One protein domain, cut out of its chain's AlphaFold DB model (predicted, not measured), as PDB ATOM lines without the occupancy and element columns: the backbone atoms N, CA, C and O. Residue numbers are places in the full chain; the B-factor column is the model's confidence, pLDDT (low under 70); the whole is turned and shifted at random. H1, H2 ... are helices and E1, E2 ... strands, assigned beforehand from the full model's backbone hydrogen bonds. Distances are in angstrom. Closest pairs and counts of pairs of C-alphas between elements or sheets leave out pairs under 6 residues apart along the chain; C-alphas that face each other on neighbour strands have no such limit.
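This is residues 8 to 144 of the 146 residues of an uncharacterized protein of Parcubacteria bacterium 33_209 (UniProt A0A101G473). With little regular structure, the chain winds in stacked turns, a solenoid with E1, E2, E3, E4, E6 and E8 along one wall; between E6 and E7, residues 96 to 127 loop far out and hold H1. The 137 printed residues, 33 in named elements, give E1 to E6, H1, E7, E8: mixed class, sheets E1 E2 E3 E4 E6 E8 and E5 E7, both parallel. The whole is compact, radius of gyration of the C-alphas 16.4 A, spanning 51 by 31 by 19 A.

E1 is residues 24 to 26, from C-alpha 24 at (180.776, 175.664, 314.300); E2 41 to 43, E3 58 to 60, E4 75 to 77, E5 79 to 81, E6 92 to 95. H1, 108 to 115, is 10.3 A long; E7 is 128 to 130, E8 141 to 143, ending at (187.661, 177.644, 338.187).

E1 and E2 are parallel neighbours, with N 42 of E2 and O 24 of E1 within hydrogen-bond range at 2.8 A; E5 and E7 are parallel neighbours too, with N 130 of E7 and O 80 of E5 within hydrogen-bond range at 2.8 A. H1 is not on the larger sheet; its O i to N i+4 pairs are within hydrogen-bond range.

The printed part has no cut. The links E6 to H1 and H1 to E7 are long; residues 122 to 124 have pLDDT under 70.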
ATOM      1  N   ILE A   8     181.847 177.736 309.045       98.38
ATOM      2  CA  ILE A   8     183.025 178.577 309.278       98.38
ATOM      3  C   ILE A   8     182.641 180.036 309.022       98.38
ATOM      4  O   ILE A   8     182.144 180.370 307.948       98.38
ATOM      5  N   VAL A   9     182.863 180.909 310.003       98.56
ATOM      6  CA  VAL A   9     182.509 182.335 309.942       98.56
ATOM      7  C   VAL A   9     183.707 183.167 310.380       98.56
ATOM      8  O   VAL A   9     184.221 182.956 311.474       98.56
ATOM      9  N   GLU A  10     184.154 184.117 309.555       98.38
ATOM     10  CA  GLU A  10     185.179 185.107 309.948       98.38
ATOM     11  C   GLU A  10     186.431 184.453 310.584       98.38
ATOM     12  O   GLU A  10     186.934 184.906 311.607       98.38
ATOM     13  N   SER A  11     186.880 183.314 310.045       98.56
ATOM     14  CA  SER A  11     187.927 182.480 310.654       98.56
ATOM     15  C   SER A  11     189.030 182.139 309.659       98.56
ATOM     16  O   SER A  11     188.768 181.957 308.470       98.56
ATOM     17  N   GLU A  12     190.254 182.008 310.164       98.56
ATOM     18  CA  GLU A  12     191.443 181.642 309.395       98.56
ATOM     19  C   GLU A  12     191.785 180.175 309.660       98.56
ATOM     20  O   GLU A  12     192.089 179.791 310.790       98.56
ATOM     21  N   ILE A  13     191.722 179.336 308.625       98.44
ATOM     22  CA  ILE A  13     191.914 177.887 308.740       98.44
ATOM     23  C   ILE A  13     193.065 177.478 307.823       98.44
ATOM     24  O   ILE A  13     192.988 177.684 306.614       98.44
ATOM     25  N   SER A  14     194.123 176.888 308.383       98.38
ATOM     26  CA  SER A  14     195.205 176.291 307.590       98.38
ATOM     27  C   SER A  14     194.660 175.192 306.672       98.38
ATOM     28  O   SER A  14     193.839 174.380 307.099       98.38
ATOM     29  N   ASP A  15     195.194 175.075 305.455       97.88
ATOM     30  CA  ASP A  15     194.821 174.018 304.495       97.88
ATOM     31  C   ASP A  15     194.948 172.601 305.085       97.88
ATOM     32  O   ASP A  15     194.184 171.683 304.762       97.88
ATOM     33  N   SER A  16     195.916 172.429 305.991       98.25
ATOM     34  CA  SER A  16     196.199 171.164 306.673       98.25
ATOM     35  C   SER A  16     195.388 170.943 307.954       98.25
ATOM     36  O   SER A  16     195.417 169.837 308.492       98.25
ATOM     37  N   ALA A  17     194.679 171.960 308.452       98.56
ATOM     38  CA  ALA A  17     193.787 171.807 309.594       98.56
ATOM     39  C   ALA A  17     192.580 170.940 309.217       98.56
ATOM     40  O   ALA A  17     192.171 170.865 308.049       98.56
ATOM     41  N   VAL A  18     192.001 170.267 310.206       98.75
ATOM     42  CA  VAL A  18     190.846 169.391 310.017       98.75
ATOM     43  C   VAL A  18     189.678 169.878 310.859       98.75
ATOM     44  O   VAL A  18     189.798 170.034 312.069       98.75
ATOM     45  N   VAL A  19     188.534 170.093 310.217       98.81
ATOM     46  CA  VAL A  19     187.270 170.402 310.887       98.81
ATOM     47  C   VAL A  19     186.260 169.343 310.474       98.81
ATOM     48  O   VAL A  19     185.897 169.252 309.299       98.81
ATOM     49  N   TYR A  20     185.855 168.521 311.437       98.69
ATOM     50  CA  TYR A  20     184.919 167.412 311.264       98.69
ATOM     51  C   TYR A  20     183.457 167.888 311.269       98.69
ATOM     52  O   TYR A  20     183.221 169.086 311.145       98.69
ATOM     53  N   HIS A  21     182.485 166.974 311.323       98.62
ATOM     54  CA  HIS A  21     181.078 167.224 310.998       98.62
ATOM     55  C   HIS A  21     180.354 168.111 312.010       98.62
ATOM     56  O   HIS A  21     180.564 167.997 313.218       98.62
ATOM     57  N   ARG A  22     179.433 168.947 311.516       98.62
ATOM     58  CA  ARG A  22     178.555 169.821 312.324       98.62
ATOM     59  C   ARG A  22     179.304 170.721 313.315       98.62
ATOM     60  O   ARG A  22     178.730 171.175 314.304       98.62
ATOM     61  N   ALA A  23     180.581 170.988 313.061       98.69
ATOM     62  CA  ALA A  23     181.360 171.912 313.863       98.69
ATOM     63  C   ALA A  23     181.011 173.355 313.479       98.69
ATOM     64  O   ALA A  23     180.823 173.686 312.305       98.69
ATOM     65  N   PHE A  24     180.954 174.230 314.474       98.81
ATOM     66  CA  PHE A  24     180.776 175.664 314.300       98.81
ATOM     67  C   PHE A  24     182.055 176.384 314.718       98.81
ATOM     68  O   PHE A  24     182.444 176.321 315.885       98.81
ATOM     69  N   VAL A  25     182.703 177.081 313.785       98.81
ATOM     70  CA  VAL A  25     183.932 177.848 314.022       98.81
ATOM     71  C   VAL A  25     183.693 179.303 313.636       98.81
ATOM     72  O   VAL A  25     183.362 179.599 312.488       98.81
ATOM     73  N   LYS A  26     183.851 180.222 314.592       98.88
ATOM     74  CA  LYS A  26     183.654 181.661 314.375       98.88
ATOM     75  C   LYS A  26     184.786 182.499 314.960       98.88
ATOM     76  O   LYS A  26     185.186 182.249 316.098       98.88
ATOM     77  N   ASN A  27     185.239 183.539 314.256       98.81
ATOM     78  CA  ASN A  27     186.255 184.481 314.754       98.81
ATOM     79  C   ASN A  27     187.485 183.771 315.332       98.81
ATOM     80  O   ASN A  27     187.934 184.096 316.430       98.81
ATOM     81  N   SER A  28     187.945 182.712 314.673       98.81
ATOM     82  CA  SER A  28     188.959 181.823 315.236       98.81
ATOM     83  C   SER A  28     190.068 181.514 314.240       98.81
ATOM     84  O   SER A  28     189.879 181.619 313.030       98.81
ATOM     85  N   VAL A  29     191.223 181.116 314.767       98.88
ATOM     86  CA  VAL A  29     192.399 180.729 313.979       98.88
ATOM     87  C   VAL A  29     192.732 179.270 314.262       98.88
ATOM     88  O   VAL A  29     192.919 178.892 315.418       98.88
ATOM     89  N   LEU A  30     192.798 178.449 313.215       98.81
ATOM     90  CA  LEU A  30     193.212 177.046 313.279       98.81
ATOM     91  C   LEU A  30     194.496 176.873 312.469       98.81
ATOM     92  O   LEU A  30     194.485 176.948 311.238       98.81
ATOM     93  N   GLN A  31     195.603 176.636 313.164       98.81
ATOM     94  CA  GLN A  31     196.917 176.490 312.546       98.81
ATOM     95  C   GLN A  31     197.132 175.097 311.936       98.81
ATOM     96  O   GLN A  31     196.245 174.241 311.899       98.81
ATOM     97  N   THR A  32     198.337 174.874 311.415       98.62
ATOM     98  CA  THR A  32     198.756 173.651 310.726       98.62
ATOM     99  C   THR A  32     198.405 172.394 311.518       98.62
ATOM    100  O   THR A  32     198.810 172.240 312.668       98.62
ATOM    101  N   LYS A  33     197.672 171.463 310.895       98.62
ATOM    102  CA  LYS A  33     197.236 170.187 311.498       98.62
ATOM    103  C   LYS A  33     196.395 170.315 312.781       98.62
ATOM    104  O   LYS A  33     196.149 169.301 313.435       98.62
ATOM    105  N   ALA A  34     195.933 171.513 313.145       98.81
ATOM    106  CA  ALA A  34     194.957 171.668 314.215       98.81
ATOM    107  C   ALA A  34     193.671 170.919 313.846       98.81
ATOM    108  O   ALA A  34     193.256 170.916 312.684       98.81
ATOM    109  N   THR A  35     193.049 170.269 314.824       98.88
ATOM    110  CA  THR A  35     191.888 169.411 314.590       98.88
ATOM    111  C   THR A  35     190.728 169.779 315.503       98.88
ATOM    112  O   THR A  35     190.859 169.818 316.725       98.88
ATOM    113  N   VAL A  36     189.564 169.991 314.898       98.88
ATOM    114  CA  VAL A  36     188.283 170.192 315.576       98.88
ATOM    115  C   VAL A  36     187.379 169.019 315.224       98.88
ATOM    116  O   VAL A  36     187.012 168.853 314.062       98.88
ATOM    117  N   ALA A  37     187.058 168.195 316.220       98.81
ATOM    118  CA  ALA A  37     186.204 167.018 316.071       98.81
ATOM    119  C   ALA A  37     184.718 167.372 315.840       98.81
ATOM    120  O   ALA A  37     184.346 168.545 315.766       98.81
ATOM    121  N   ASP A  38     183.875 166.343 315.695       98.81
ATOM    122  CA  ASP A  38     182.449 166.524 315.405       98.81
ATOM    123  C   ASP A  38     181.724 167.313 316.503       98.81
ATOM    124  O   ASP A  38     182.034 167.182 317.692       98.81
ATOM    125  N   ASP A  39     180.697 168.062 316.103       98.75
ATOM    126  CA  ASP A  39     179.761 168.754 316.999       98.75
ATOM    127  C   ASP A  39     180.425 169.785 317.937       98.75
ATOM    128  O   ASP A  39     179.881 170.145 318.983       98.75
ATOM    129  N   CYS A  40     181.619 170.269 317.590       98.81
ATOM    130  CA  CYS A  40     182.333 171.271 318.374       98.81
ATOM    131  C   CYS A  40     181.827 172.693 318.116       98.81
ATOM    132  O   CYS A  40     181.463 173.059 317.000       98.81
ATOM    133  N   THR A  41     181.893 173.539 319.143       98.88
ATOM    134  CA  THR A  41     181.679 174.989 319.031       98.88
ATOM    135  C   THR A  41     182.957 175.728 319.405       98.88
ATOM    136  O   THR A  41     183.340 175.745 320.574       98.88
ATOM    137  N   ILE A  42     183.593 176.366 318.426       98.81
ATOM    138  CA  ILE A  42     184.830 177.137 318.576       98.81
ATOM    139  C   ILE A  42     184.535 178.604 318.268       98.81
ATOM    140  O   ILE A  42     184.124 178.938 317.157       98.81
ATOM    141  N   THR A  43     184.718 179.500 319.238       98.81
ATOM    142  CA  THR A  43     184.469 180.935 319.015       98.81
ATOM    143  C   THR A  43     185.537 181.816 319.643       98.81
ATOM    144  O   THR A  43     185.970 181.547 320.764       98.81
ATOM    145  N   ASN A  44     185.943 182.882 318.947       98.69
ATOM    146  CA  ASN A  44     186.929 183.859 319.431       98.69
ATOM    147  C   ASN A  44     188.218 183.196 319.958       98.69
ATOM    148  O   ASN A  44     188.710 183.564 321.024       98.69
ATOM    149  N   SER A  45     188.700 182.150 319.283       98.81
ATOM    150  CA  SER A  45     189.715 181.251 319.834       98.81
ATOM    151  C   SER A  45     190.863 180.966 318.870       98.81
ATOM    152  O   SER A  45     190.753 181.170 317.665       98.81
ATOM    153  N   CYS A  46     191.976 180.471 319.404       98.88
ATOM    154  CA  CYS A  46     193.138 180.070 318.614       98.88
ATOM    155  C   CYS A  46     193.573 178.650 318.981       98.88
ATOM    156  O   CYS A  46     193.738 178.332 320.162       98.88
ATOM    157  N   LEU A  47     193.736 177.816 317.958       98.88
ATOM    158  CA  LEU A  47     194.261 176.459 318.034       98.88
ATOM    159  C   LEU A  47     195.608 176.434 317.315       98.88
ATOM    160  O   LEU A  47     195.663 176.602 316.093       98.88
ATOM    161  N   GLU A  48     196.689 176.229 318.065       98.88
ATOM    162  CA  GLU A  48     198.028 176.135 317.487       98.88
ATOM    163  C   GLU A  48     198.290 174.797 316.791       98.88
ATOM    164  O   GLU A  48     197.439 173.902 316.741       98.88
ATOM    165  N   GLU A  49     199.479 174.673 316.204       98.81
ATOM    166  CA  GLU A  49     199.863 173.517 315.408       98.81
ATOM    167  C   GLU A  49     199.668 172.187 316.144       98.81
ATOM    168  O   GLU A  49     200.061 172.019 317.300       98.81
ATOM    169  N   ASN A  50     199.097 171.207 315.442       98.75
ATOM    170  CA  ASN A  50     198.804 169.863 315.958       98.75
ATOM    171  C   ASN A  50     197.938 169.828 317.235       98.75
ATOM    172  O   ASN A  50     197.884 168.790 317.894       98.75
ATOM    173  N   SER A  51     197.271 170.925 317.606       98.88
ATOM    174  CA  SER A  51     196.331 170.913 318.726       98.88
ATOM    175  C   SER A  51     195.023 170.206 318.355       98.88
ATOM    176  O   SER A  51     194.647 170.126 317.181       98.88
ATOM    177  N   TYR A  52     194.321 169.671 319.354       98.88
ATOM    178  CA  TYR A  52     193.094 168.899 319.142       98.88
ATOM    179  C   TYR A  52     191.988 169.278 320.130       98.88
ATOM    180  O   TYR A  52     192.205 169.322 321.341       98.88
ATOM    181  N   ILE A  53     190.778 169.486 319.610       98.88
ATOM    182  CA  ILE A  53     189.556 169.669 320.396       98.88
ATOM    183  C   ILE A  53     188.608 168.500 320.121       98.88
ATOM    184  O   ILE A  53     188.121 168.341 318.997       98.88
ATOM    185  N   GLY A  54     188.360 167.691 321.153       98.81
ATOM    186  CA  GLY A  54     187.536 166.486 321.084       98.81
ATOM    187  C   GLY A  54     186.046 166.743 320.914       98.81
ATOM    188  O   GLY A  54     185.561 167.846 321.146       98.81
ATOM    189  N   HIS A  55     185.320 165.700 320.512       98.81
ATOM    190  CA  HIS A  55     183.921 165.773 320.076       98.81
ATOM    191  C   HIS A  55     183.017 166.492 321.079       98.81
ATOM    192  O   HIS A  55     183.197 166.336 322.287       98.81
ATOM    193  N   ARG A  56     181.996 167.200 320.579       98.81
ATOM    194  CA  ARG A  56     180.967 167.879 321.393       98.81
ATOM    195  C   ARG A  56     181.537 168.877 322.408       98.81
ATOM    196  O   ARG A  56     180.915 169.145 323.436       98.81
ATOM    197  N   SER A  57     182.720 169.423 322.139       98.81
ATOM    198  CA  SER A  57     183.359 170.383 323.036       98.81
ATOM    199  C   SER A  57     183.009 171.823 322.682       98.81
ATOM    200  O   SER A  57     182.792 172.189 321.526       98.81
ATOM    201  N   MET A  58     183.006 172.667 323.704       98.81
ATOM    202  CA  MET A  58     182.834 174.106 323.604       98.81
ATOM    203  C   MET A  58     184.154 174.784 323.968       98.81
ATOM    204  O   MET A  58     184.610 174.668 325.103       98.81
ATOM    205  N   PHE A  59     184.744 175.512 323.023       98.75
ATOM    206  CA  PHE A  59     186.003 176.235 323.190       98.75
ATOM    207  C   PHE A  59     185.791 177.712 322.835       98.75
ATOM    208  O   PHE A  59     185.640 178.080 321.668       98.75
ATOM    209  N   ILE A  60     185.674 178.563 323.854       98.38
ATOM    210  CA  ILE A  60     185.203 179.948 323.703       98.38
ATOM    211  C   ILE A  60     186.211 180.920 324.296       98.38
ATOM    212  O   ILE A  60     186.617 180.766 325.449       98.38
ATOM    213  N   SER A  61     186.566 181.964 323.547       97.94
ATOM    214  CA  SER A  61     187.474 183.025 324.004       97.94
ATOM    215  C   SER A  61     188.776 182.466 324.595       97.94
ATOM    216  O   SER A  61     189.239 182.926 325.640       97.94
ATOM    217  N   SER A  62     189.310 181.406 323.984       98.56
ATOM    218  CA  SER A  62     190.365 180.572 324.562       98.56
ATOM    219  C   SER A  62     191.507 180.321 323.578       98.56
ATOM    220  O   SER A  62     191.396 180.542 322.374       98.56
ATOM    221  N   TYR A  63     192.636 179.870 324.107       98.81
ATOM    222  CA  TYR A  63     193.840 179.551 323.346       98.81
ATOM    223  C   TYR A  63     194.365 178.187 323.782       98.81
ATOM    224  O   TYR A  63     194.412 177.914 324.984       98.81
ATOM    225  N   ILE A  64     194.768 177.351 322.826       98.88
ATOM    226  CA  ILE A  64     195.440 176.075 323.084       98.88
ATOM    227  C   ILE A  64     196.751 176.003 322.306       98.88
ATOM    228  O   ILE A  64     196.774 176.199 321.090       98.88
ATOM    229  N   GLY A  65     197.835 175.762 323.042       98.88
ATOM    230  CA  GLY A  65     199.189 175.714 322.509       98.88
ATOM    231  C   GLY A  65     199.501 174.457 321.694       98.88
ATOM    232  O   GLY A  65     198.711 173.509 321.631       98.88
ATOM    233  N   VAL A  66     200.684 174.458 321.079       98.88
ATOM    234  CA  VAL A  66     201.179 173.387 320.197       98.88
ATOM    235  C   VAL A  66     201.046 172.007 320.837       98.88
ATOM    236  O   VAL A  66     201.489 171.784 321.966       98.88
ATOM    237  N   GLY A  67     200.479 171.061 320.082       98.75
ATOM    238  CA  GLY A  67     200.396 169.645 320.455       98.75
ATOM    239  C   GLY A  67     199.552 169.341 321.697       98.75
ATOM    240  O   GLY A  67     199.514 168.193 322.134       98.75
ATOM    241  N   SER A  68     198.890 170.344 322.275       98.94
ATOM    242  CA  SER A  68     197.963 170.154 323.384       98.94
ATOM    243  C   SER A  68     196.618 169.651 322.883       98.94
ATOM    244  O   SER A  68     196.184 169.969 321.773       98.94
ATOM    245  N   TYR A  69     195.915 168.905 323.726       98.88
ATOM    246  CA  TYR A  69     194.592 168.412 323.376       98.88
ATOM    247  C   TYR A  69     193.608 168.493 324.534       98.88
ATOM    248  O   TYR A  69     193.985 168.442 325.705       98.88
ATOM    249  N   ILE A  70     192.329 168.577 324.171       98.69
ATOM    250  CA  ILE A  70     191.194 168.367 325.064       98.69
ATOM    251  C   ILE A  70     190.414 167.159 324.550       98.69
ATOM    252  O   ILE A  70     190.129 167.062 323.354       98.69
ATOM    253  N   GLY A  71     190.081 166.227 325.443       98.69
ATOM    254  CA  GLY A  71     189.201 165.102 325.136       98.69
ATOM    255  C   GLY A  71     187.770 165.542 324.805       98.69
ATOM    256  O   GLY A  71     187.444 166.724 324.781       98.69
ATOM    257  N   SER A  72     186.888 164.585 324.534       98.81
ATOM    258  CA  SER A  72     185.486 164.888 324.215       98.81
ATOM    259  C   SER A  72     184.736 165.538 325.382       98.81
ATOM    260  O   SER A  72     185.110 165.383 326.545       98.81
ATOM    261  N   ASP A  73     183.635 166.218 325.064       98.75
ATOM    262  CA  ASP A  73     182.694 166.807 326.021       98.75
ATOM    263  C   ASP A  73     183.335 167.862 326.946       98.75
ATOM    264  O   ASP A  73     182.913 168.048 328.088       98.75
ATOM    265  N   GLY A  74     184.382 168.544 326.473       98.50
ATOM    266  CA  GLY A  74     185.058 169.604 327.214       98.50
ATOM    267  C   GLY A  74     184.332 170.945 327.108       98.50
ATOM    268  O   GLY A  74     183.882 171.340 326.035       98.50
ATOM    269  N   VAL A  75     184.262 171.696 328.207       98.56
ATOM    270  CA  VAL A  75     183.772 173.085 328.210       98.56
ATOM    271  C   VAL A  75     184.881 174.005 328.694       98.56
ATOM    272  O   VAL A  75     185.113 174.136 329.893       98.56
ATOM    273  N   VAL A  76     185.547 174.673 327.758       98.31
ATOM    274  CA  VAL A  76     186.665 175.578 328.028       98.31
ATOM    275  C   VAL A  76     186.298 176.986 327.590       98.31
ATOM    276  O   VAL A  76     185.988 177.247 326.425       98.31
ATOM    277  N   LYS A  77     186.309 177.908 328.547       97.25
ATOM    278  CA  LYS A  77     185.974 179.316 328.340       97.25
ATOM    279  C   LYS A  77     187.092 180.177 328.906       97.25
ATOM    280  O   LYS A  77     187.648 179.829 329.936       97.25
ATOM    281  N   ASN A  78     187.430 181.291 328.261       96.88
ATOM    282  CA  ASN A  78     188.375 182.293 328.788       96.88
ATOM    283  C   ASN A  78     189.701 181.706 329.312       96.88
ATOM    284  O   ASN A  78     190.250 182.189 330.304       96.88
ATOM    285  N   THR A  79     190.201 180.643 328.683       98.00
ATOM    286  CA  THR A  79     191.339 179.871 329.190       98.00
ATOM    287  C   THR A  79     192.498 179.922 328.204       98.00
ATOM    288  O   THR A  79     192.308 179.785 326.995       98.00
ATOM    289  N   LYS A  80     193.716 180.098 328.717       98.44
ATOM    290  CA  LYS A  80     194.957 179.906 327.965       98.44
ATOM    291  C   LYS A  80     195.603 178.597 328.402       98.44
ATOM    292  O   LYS A  80     196.032 178.487 329.544       98.44
ATOM    293  N   ILE A  81     195.690 177.640 327.488       98.75
ATOM    294  CA  ILE A  81     196.356 176.351 327.679       98.75
ATOM    295  C   ILE A  81     197.713 176.411 326.982       98.75
ATOM    296  O   ILE A  81     197.786 176.798 325.815       98.75
ATOM    297  N   GLY A  82     198.778 176.057 327.697       98.81
ATOM    298  CA  GLY A  82     200.131 175.959 327.159       98.81
ATOM    299  C   GLY A  82     200.313 174.797 326.182       98.81
ATOM    300  O   GLY A  82     199.350 174.166 325.748       98.81
ATOM    301  N   ASN A  83     201.566 174.528 325.833       98.88
ATOM    302  CA  ASN A  83     201.975 173.500 324.878       98.88
ATOM    303  C   ASN A  83     202.079 172.121 325.538       98.88
ATOM    304  O   ASN A  83     202.442 172.024 326.711       98.88
ATOM    305  N   TYR A  84     201.855 171.069 324.751       98.75
ATOM    306  CA  TYR A  84     202.019 169.663 325.143       98.75
ATOM    307  C   TYR A  84     201.193 169.236 326.369       98.75
ATOM    308  O   TYR A  84     201.534 168.286 327.068       98.75
ATOM    309  N   SER A  85     200.090 169.930 326.633       98.81
ATOM    310  CA  SER A  85     199.191 169.655 327.750       98.81
ATOM    311  C   SER A  85     198.103 168.661 327.344       98.81
ATOM    312  O   SER A  85     197.503 168.744 326.271       98.81
ATOM    313  N   SER A  86     197.846 167.710 328.235       98.75
ATOM    314  CA  SER A  86     196.956 166.571 328.029       98.75
ATOM    315  C   SER A  86     195.719 166.712 328.907       98.75
ATOM    316  O   SER A  86     195.726 166.316 330.076       98.75
ATOM    317  N   LEU A  87     194.649 167.286 328.361       98.69
ATOM    318  CA  LEU A  87     193.386 167.441 329.073       98.69
ATOM    319  C   LEU A  87     192.447 166.311 328.650       98.69
ATOM    320  O   LEU A  87     192.144 166.131 327.472       98.69
ATOM    321  N   SER A  88     192.002 165.514 329.620       98.44
ATOM    322  CA  SER A  88     191.104 164.384 329.376       98.44
ATOM    323  C   SER A  88     189.693 164.838 328.945       98.44
ATOM    324  O   SER A  88     189.450 166.008 328.650       98.44
ATOM    325  N   TRP A  89     188.746 163.905 328.862       98.50
ATOM    326  CA  TRP A  89     187.356 164.191 328.500       98.50
ATOM    327  C   TRP A  89     186.538 164.714 329.687       98.50
ATOM    328  O   TRP A  89     186.870 164.462 330.852       98.50
ATOM    329  N   GLN A  90     185.417 165.373 329.385       98.50
ATOM    330  CA  GLN A  90     184.468 165.922 330.362       98.50
ATOM    331  C   GLN A  90     185.102 166.923 331.342       98.50
ATOM    332  O   GLN A  90     184.720 166.994 332.506       98.50
ATOM    333  N   ILE A  91     186.097 167.690 330.891       98.38
ATOM    334  CA  ILE A  91     186.695 168.759 331.702       98.38
ATOM    335  C   ILE A  91     185.900 170.057 331.562       98.38
ATOM    336  O   ILE A  91     185.332 170.348 330.507       98.38
ATOM    337  N   SER A  92     185.898 170.876 332.611       98.00
ATOM    338  CA  SER A  92     185.367 172.238 332.572       98.00
ATOM    339  C   SER A  92     186.426 173.226 333.048       98.00
ATOM    340  O   SER A  92     186.988 173.038 334.123       98.00
ATOM    341  N   ALA A  93     186.712 174.270 332.268       97.06
ATOM    342  CA  ALA A  93     187.742 175.256 332.589       97.06
ATOM    343  C   ALA A  93     187.295 176.693 332.291       97.06
ATOM    344  O   ALA A  93     186.655 176.961 331.270       97.06
ATOM    345  N   GLY A  94     187.652 177.616 333.189       94.62
ATOM    346  CA  GLY A  94     187.501 179.064 333.001       94.62
ATOM    347  C   GLY A  94     186.052 179.555 332.873       94.62
ATOM    348  O   GLY A  94     185.756 180.557 332.212       94.62
ATOM    349  N   GLY A  95     185.129 178.832 333.515       88.88
ATOM    350  CA  GLY A  95     183.744 179.263 333.690       88.88
ATOM    351  C   GLY A  95     183.620 180.552 334.513       88.88
ATOM    352  O   GLY A  95     184.547 180.963 335.210       88.88
ATOM    353  N   GLY A  96     182.447 181.186 334.434       83.12
ATOM    354  CA  GLY A  96     182.145 182.394 335.201       83.12
ATOM    355  C   GLY A  96     182.183 182.141 336.709       83.12
ATOM    356  O   GLY A  96     181.746 181.093 337.188       83.12
ATOM    357  N   LYS A  97     182.696 183.116 337.459       79.50
ATOM    358  CA  LYS A  97     182.771 183.055 338.917       79.50
ATOM    359  C   LYS A  97     181.510 183.660 339.520       79.50
ATOM    360  O   LYS A  97     181.181 184.818 339.266       79.50
ATOM    361  N   HIS A  98     180.804 182.878 340.329       78.62
ATOM    362  CA  HIS A  98     179.706 183.402 341.132       78.62
ATOM    363  C   HIS A  98     180.259 184.173 342.333       78.62
ATOM    364  O   HIS A  98     181.236 183.751 342.954       78.62
ATOM    365  N   GLN A  99     179.611 185.289 342.674       77.00
ATOM    366  CA  GLN A  99     179.861 185.984 343.935       77.00
ATOM    367  C   GLN A  99     179.366 185.094 345.079       77.00
ATOM    368  O   GLN A  99     178.173 184.802 345.181       77.00
ATOM    369  N   ILE A 100     180.295 184.626 345.906       83.31
ATOM    370  CA  ILE A 100     180.021 183.756 347.063       83.31
ATOM    371  C   ILE A 100     180.231 184.480 348.398       83.31
ATOM    372  O   ILE A 100     179.986 183.918 349.458       83.31
ATOM    373  N   ASP A 101     180.658 185.737 348.339       84.81
ATOM    374  CA  ASP A 101     180.884 186.665 349.446       84.81
ATOM    375  C   ASP A 101     179.663 187.565 349.721       84.81
ATOM    376  O   ASP A 101     179.768 188.625 350.334       84.81
ATOM    377  N   CYS A 102     178.476 187.144 349.281       82.50
ATOM    378  CA  CYS A 102     177.228 187.874 349.453       82.50
ATOM    379  C   CYS A 102     176.115 186.956 349.976       82.50
ATOM    380  O   CYS A 102     176.236 185.733 349.969       82.50
ATOM    381  N   ALA A 103     174.998 187.541 350.416       84.25
ATOM    382  CA  ALA A 103     173.908 186.799 351.062       84.25
ATOM    383  C   ALA A 103     173.242 185.715 350.185       84.25
ATOM    384  O   ALA A 103     172.490 184.891 350.699       84.25
ATOM    385  N   SER A 104     173.469 185.720 348.868       85.38
ATOM    386  CA  SER A 104     172.912 184.734 347.940       85.38
ATOM    387  C   SER A 104     173.780 184.608 346.691       85.38
ATOM    388  O   SER A 104     174.083 185.620 346.056       85.38
ATOM    389  N   SER A 105     174.095 183.368 346.304       85.69
ATOM    390  CA  SER A 105     174.818 183.014 345.071       85.69
ATOM    391  C   SER A 105     173.964 183.114 343.798       85.69
ATOM    392  O   SER A 105     174.460 182.868 342.692       85.69
ATOM    393  N   TYR A 106     172.685 183.475 343.941       87.56
ATOM    394  CA  TYR A 106     171.776 183.723 342.828       87.56
ATOM    395  C   TYR A 106     172.325 184.876 341.976       87.56
ATOM    396  O   TYR A 106     172.599 185.962 342.498       87.56
ATOM    397  N   SER A 107     172.566 184.619 340.687       85.00
ATOM    398  CA  SER A 107     173.217 185.600 339.812       85.00
ATOM    399  C   SER A 107     172.295 186.778 339.513       85.00
ATOM    400  O   SER A 107     171.074 186.665 339.618       85.00
ATOM    401  N   ASP A 108     172.884 187.900 339.106       85.81
ATOM    402  CA  ASP A 108     172.139 189.110 338.749       85.81
ATOM    403  C   ASP A 108     171.126 188.859 337.617       85.81
ATOM    404  O   ASP A 108     169.957 189.224 337.729       85.81
ATOM    405  N   ASP A 109     171.528 188.100 336.591       87.12
ATOM    406  CA  ASP A 109     170.639 187.679 335.498       87.12
ATOM    407  C   ASP A 109     169.403 186.924 336.003       87.12
ATOM    408  O   ASP A 109     168.280 187.145 335.539       87.12
ATOM    409  N   TRP A 110     169.596 186.023 336.969       90.00
ATOM    410  CA  TRP A 110     168.507 185.244 337.541       90.00
ATOM    411  C   TRP A 110     167.642 186.086 338.487       90.00
ATOM    412  O   TRP A 110     166.420 185.929 338.475       90.00
ATOM    413  N   TRP A 111     168.224 187.027 339.240       91.19
ATOM    414  CA  TRP A 111     167.469 188.020 340.019       91.19
ATOM    415  C   TRP A 111     166.548 188.847 339.129       91.19
ATOM    416  O   TRP A 111     165.344 188.934 339.391       91.19
ATOM    417  N   LYS A 112     167.088 189.376 338.030       90.75
ATOM    418  CA  LYS A 112     166.341 190.173 337.060       90.75
ATOM    419  C   LYS A 112     165.229 189.364 336.407       90.75
ATOM    420  O   LYS A 112     164.096 189.827 336.332       90.75
ATOM    421  N   ARG A 113     165.514 188.127 335.995       93.12
ATOM    422  CA  ARG A 113     164.514 187.249 335.374       93.12
ATOM    423  C   ARG A 113     163.378 186.864 336.323       93.12
ATOM    424  O   ARG A 113     162.231 186.802 335.888       93.12
ATOM    425  N   THR A 114     163.682 186.546 337.578       95.62
ATOM    426  CA  THR A 114     162.696 185.981 338.514       95.62
ATOM    427  C   THR A 114     161.924 187.049 339.274       95.62
ATOM    428  O   THR A 114     160.729 186.884 339.499       95.62
ATOM    429  N   PHE A 115     162.592 188.134 339.662       94.44
ATOM    430  CA  PHE A 115     162.025 189.157 340.542       94.44
ATOM    431  C   PHE A 115     161.944 190.541 339.891       94.44
ATOM    432  O   PHE A 115     161.424 191.461 340.515       94.44
ATOM    433  N   ASN A 116     162.435 190.704 338.654       95.19
ATOM    434  CA  ASN A 116     162.551 192.002 337.979       95.19
ATOM    435  C   ASN A 116     163.362 193.030 338.794       95.19
ATOM    436  O   ASN A 116     163.060 194.223 338.792       95.19
ATOM    437  N   VAL A 117     164.387 192.548 339.507       91.50
ATOM    438  CA  VAL A 117     165.320 193.358 340.302       91.50
ATOM    439  C   VAL A 117     166.719 193.232 339.713       91.50
ATOM    440  O   VAL A 117     167.206 192.123 339.511       91.50
ATOM    441  N   ASP A 118     167.351 194.373 339.464       88.44
ATOM    442  CA  ASP A 118     168.741 194.487 339.023       88.44
ATOM    443  C   ASP A 118     169.590 194.875 340.241       88.44
ATOM    444  O   ASP A 118     169.339 195.907 340.870       88.44
ATOM    445  N   LEU A 119     170.530 194.016 340.638       83.94
ATOM    446  CA  LEU A 119     171.388 194.264 341.798       83.94
ATOM    447  C   LEU A 119     172.648 195.046 341.416       83.94
ATOM    448  O   LEU A 119     173.443 195.364 342.302       83.94
ATOM    449  N   GLY A 120     172.864 195.322 340.123       82.38
ATOM    450  CA  GLY A 120     174.067 195.985 339.626       82.38
ATOM    451  C   GLY A 120     175.350 195.202 339.924       82.38
ATOM    452  O   GLY A 120     176.428 195.792 340.026       82.38
ATOM    453  N   ARG A 121     175.257 193.880 340.119       77.44
ATOM    454  CA  ARG A 121     176.414 193.039 340.449       77.44
ATOM    455  C   ARG A 121     177.203 192.734 339.185       77.44
ATOM    456  O   ARG A 121     176.718 192.060 338.284       77.44
ATOM    457  N   THR A 122     178.460 193.159 339.141       67.94
ATOM    458  CA  THR A 122     179.356 192.774 338.047       67.94
ATOM    459  C   THR A 122     179.893 191.365 338.283       67.94
ATOM    460  O   THR A 122     180.570 191.105 339.279       67.94
ATOM    461  N   THR A 123     179.627 190.444 337.358       67.62
ATOM    462  CA  THR A 123     180.356 189.172 337.296       67.62
ATOM    463  C   THR A 123     181.671 189.401 336.566       67.62
ATOM    464  O   THR A 123     181.674 189.725 335.375       67.62
ATOM    465  N   THR A 124     182.798 189.241 337.255       68.62
ATOM    466  CA  THR A 124     184.103 189.254 336.597       68.62
ATOM    467  C   THR A 124     184.352 187.898 335.949       68.62
ATOM    468  O   THR A 124     184.177 186.839 336.553       68.62
ATOM    469  N   THR A 125     184.738 187.930 334.678       72.69
ATOM    470  CA  THR A 125     185.255 186.751 333.989       72.69
ATOM    471  C   THR A 125     186.771 186.847 334.016       72.69
ATOM    472  O   THR A 125     187.368 187.606 333.255       72.69
ATOM    473  N   GLU A 126     187.386 186.127 334.946       83.38
ATOM    474  CA  GLU A 126     188.839 186.070 335.068       83.38
ATOM    475  C   GLU A 126     189.395 185.017 334.107       83.38
ATOM    476  O   GLU A 126     188.813 183.942 333.933       83.38
ATOM    477  N   LYS A 127     190.523 185.334 333.464       90.38
ATOM    478  CA  LYS A 127     191.201 184.373 332.591       90.38
ATOM    479  C   LYS A 127     191.767 183.231 333.425       90.38
ATOM    480  O   LYS A 127     192.348 183.480 334.475       90.38
ATOM    481  N   CYS A 128     191.612 182.007 332.933       95.12
ATOM    482  CA  CYS A 128     192.265 180.827 333.488       95.12
ATOM    483  C   CYS A 128     193.552 180.516 332.709       95.12
ATOM    484  O   CYS A 128     193.587 180.670 331.483       95.12
ATOM    485  N   PHE A 129     194.603 180.085 333.399       97.38
ATOM    486  CA  PHE A 129     195.900 179.758 332.819       97.38
ATOM    487  C   PHE A 129     196.314 178.330 333.179       97.38
ATOM    488  O   PHE A 129     196.546 177.986 334.331       97.38
ATOM    489  N   ILE A 130     196.474 177.498 332.155       98.12
ATOM    490  CA  ILE A 130     197.035 176.154 332.261       98.12
ATOM    491  C   ILE A 130     198.401 176.192 331.582       98.12
ATOM    492  O   ILE A 130     198.518 176.632 330.440       98.12
ATOM    493  N   GLY A 131     199.442 175.771 332.302       98.38
ATOM    494  CA  GLY A 131     200.824 175.804 331.825       98.38
ATOM    495  C   GLY A 131     201.119 174.843 330.669       98.38
ATOM    496  O   GLY A 131     200.224 174.224 330.086       98.38
ATOM    497  N   ASN A 132     202.407 174.728 330.346       98.69
ATOM    498  CA  ASN A 132     202.914 173.714 329.425       98.69
ATOM    499  C   ASN A 132     203.085 172.379 330.160       98.69
ATOM    500  O   ASN A 132     203.391 172.394 331.351       98.69
ATOM    501  N   ASP A 133     202.966 171.267 329.436       98.62
ATOM    502  CA  ASP A 133     203.204 169.910 329.951       98.62
ATOM    503  C   ASP A 133     202.356 169.579 331.196       98.62
ATOM    504  O   ASP A 133     202.817 169.034 332.198       98.62
ATOM    505  N   VAL A 134     201.080 169.975 331.156       98.56
ATOM    506  CA  VAL A 134     200.116 169.724 332.234       98.56
ATOM    507  C   VAL A 134     199.191 168.586 331.834       98.56
ATOM    508  O   VAL A 134     198.562 168.625 330.778       98.56
ATOM    509  N   TRP A 135     199.042 167.595 332.711       98.50
ATOM    510  CA  TRP A 135     197.996 166.584 332.596       98.50
ATOM    511  C   TRP A 135     196.814 166.911 333.512       98.50
ATOM    512  O   TRP A 135     196.996 167.187 334.698       98.50
ATOM    513  N   ILE A 136     195.596 166.850 332.966       98.38
ATOM    514  CA  ILE A 136     194.349 167.060 333.709       98.38
ATOM    515  C   ILE A 136     193.433 165.856 333.502       98.38
ATOM    516  O   ILE A 136     193.042 165.531 332.378       98.38
ATOM    517  N   GLY A 137     193.081 165.209 334.613       98.56
ATOM    518  CA  GLY A 137     192.203 164.043 334.635       98.56
ATOM    519  C   GLY A 137     190.765 164.345 334.202       98.56
ATOM    520  O   GLY A 137     190.314 165.490 334.181       98.56
ATOM    521  N   SER A 138     190.037 163.286 333.849       98.50
ATOM    522  CA  SER A 138     188.645 163.394 333.409       98.50
ATOM    523  C   SER A 138     187.740 163.960 334.504       98.50
ATOM    524  O   SER A 138     187.933 163.669 335.685       98.50
ATOM    525  N   GLY A 139     186.744 164.757 334.110       98.06
ATOM    526  CA  GLY A 139     185.769 165.326 335.045       98.06
ATOM    527  C   GLY A 139     186.306 166.485 335.886       98.06
ATOM    528  O   GLY A 139     185.598 166.981 336.761       98.06
ATOM    529  N   ALA A 140     187.552 166.915 335.662       98.12
ATOM    530  CA  ALA A 140     188.141 168.016 336.407       98.12
ATOM    531  C   ALA A 140     187.413 169.339 336.129       98.12
ATOM    532  O   ALA A 140     187.070 169.659 334.987       98.12
ATOM    533  N   ILE A 141     187.237 170.129 337.189       96.75
ATOM    534  CA  ILE A 141     186.679 171.478 337.131       96.75
ATOM    535  C   ILE A 141     187.774 172.457 337.550       96.75
ATOM    536  O   ILE A 141     188.242 172.422 338.687       96.75
ATOM    537  N   ILE A 142     188.165 173.336 336.632       95.31
ATOM    538  CA  ILE A 142     189.141 174.401 336.853       95.31
ATOM    539  C   ILE A 142     188.386 175.727 336.855       95.31
ATOM    540  O   ILE A 142     187.790 176.139 335.854       95.31
ATOM    541  N   LEU A 143     188.374 176.386 338.010       91.50
ATOM    542  CA  LEU A 143     187.661 177.644 338.187       91.50
ATOM    543  C   LEU A 143     188.292 178.760 337.342       91.50
ATOM    544  O   LEU A 143     189.491 178.753 337.070       91.50
ATOM    545  N   GLY A 144     187.481 179.739 336.935       89.25
ATOM    546  CA  GLY A 144     188.001 180.976 336.353       89.25
ATOM    547  C   GLY A 144     188.909 181.716 337.339       89.25
ATOM    548  O   GLY A 144     188.631 181.729 338.540       89.25
TER     549      GLY A 144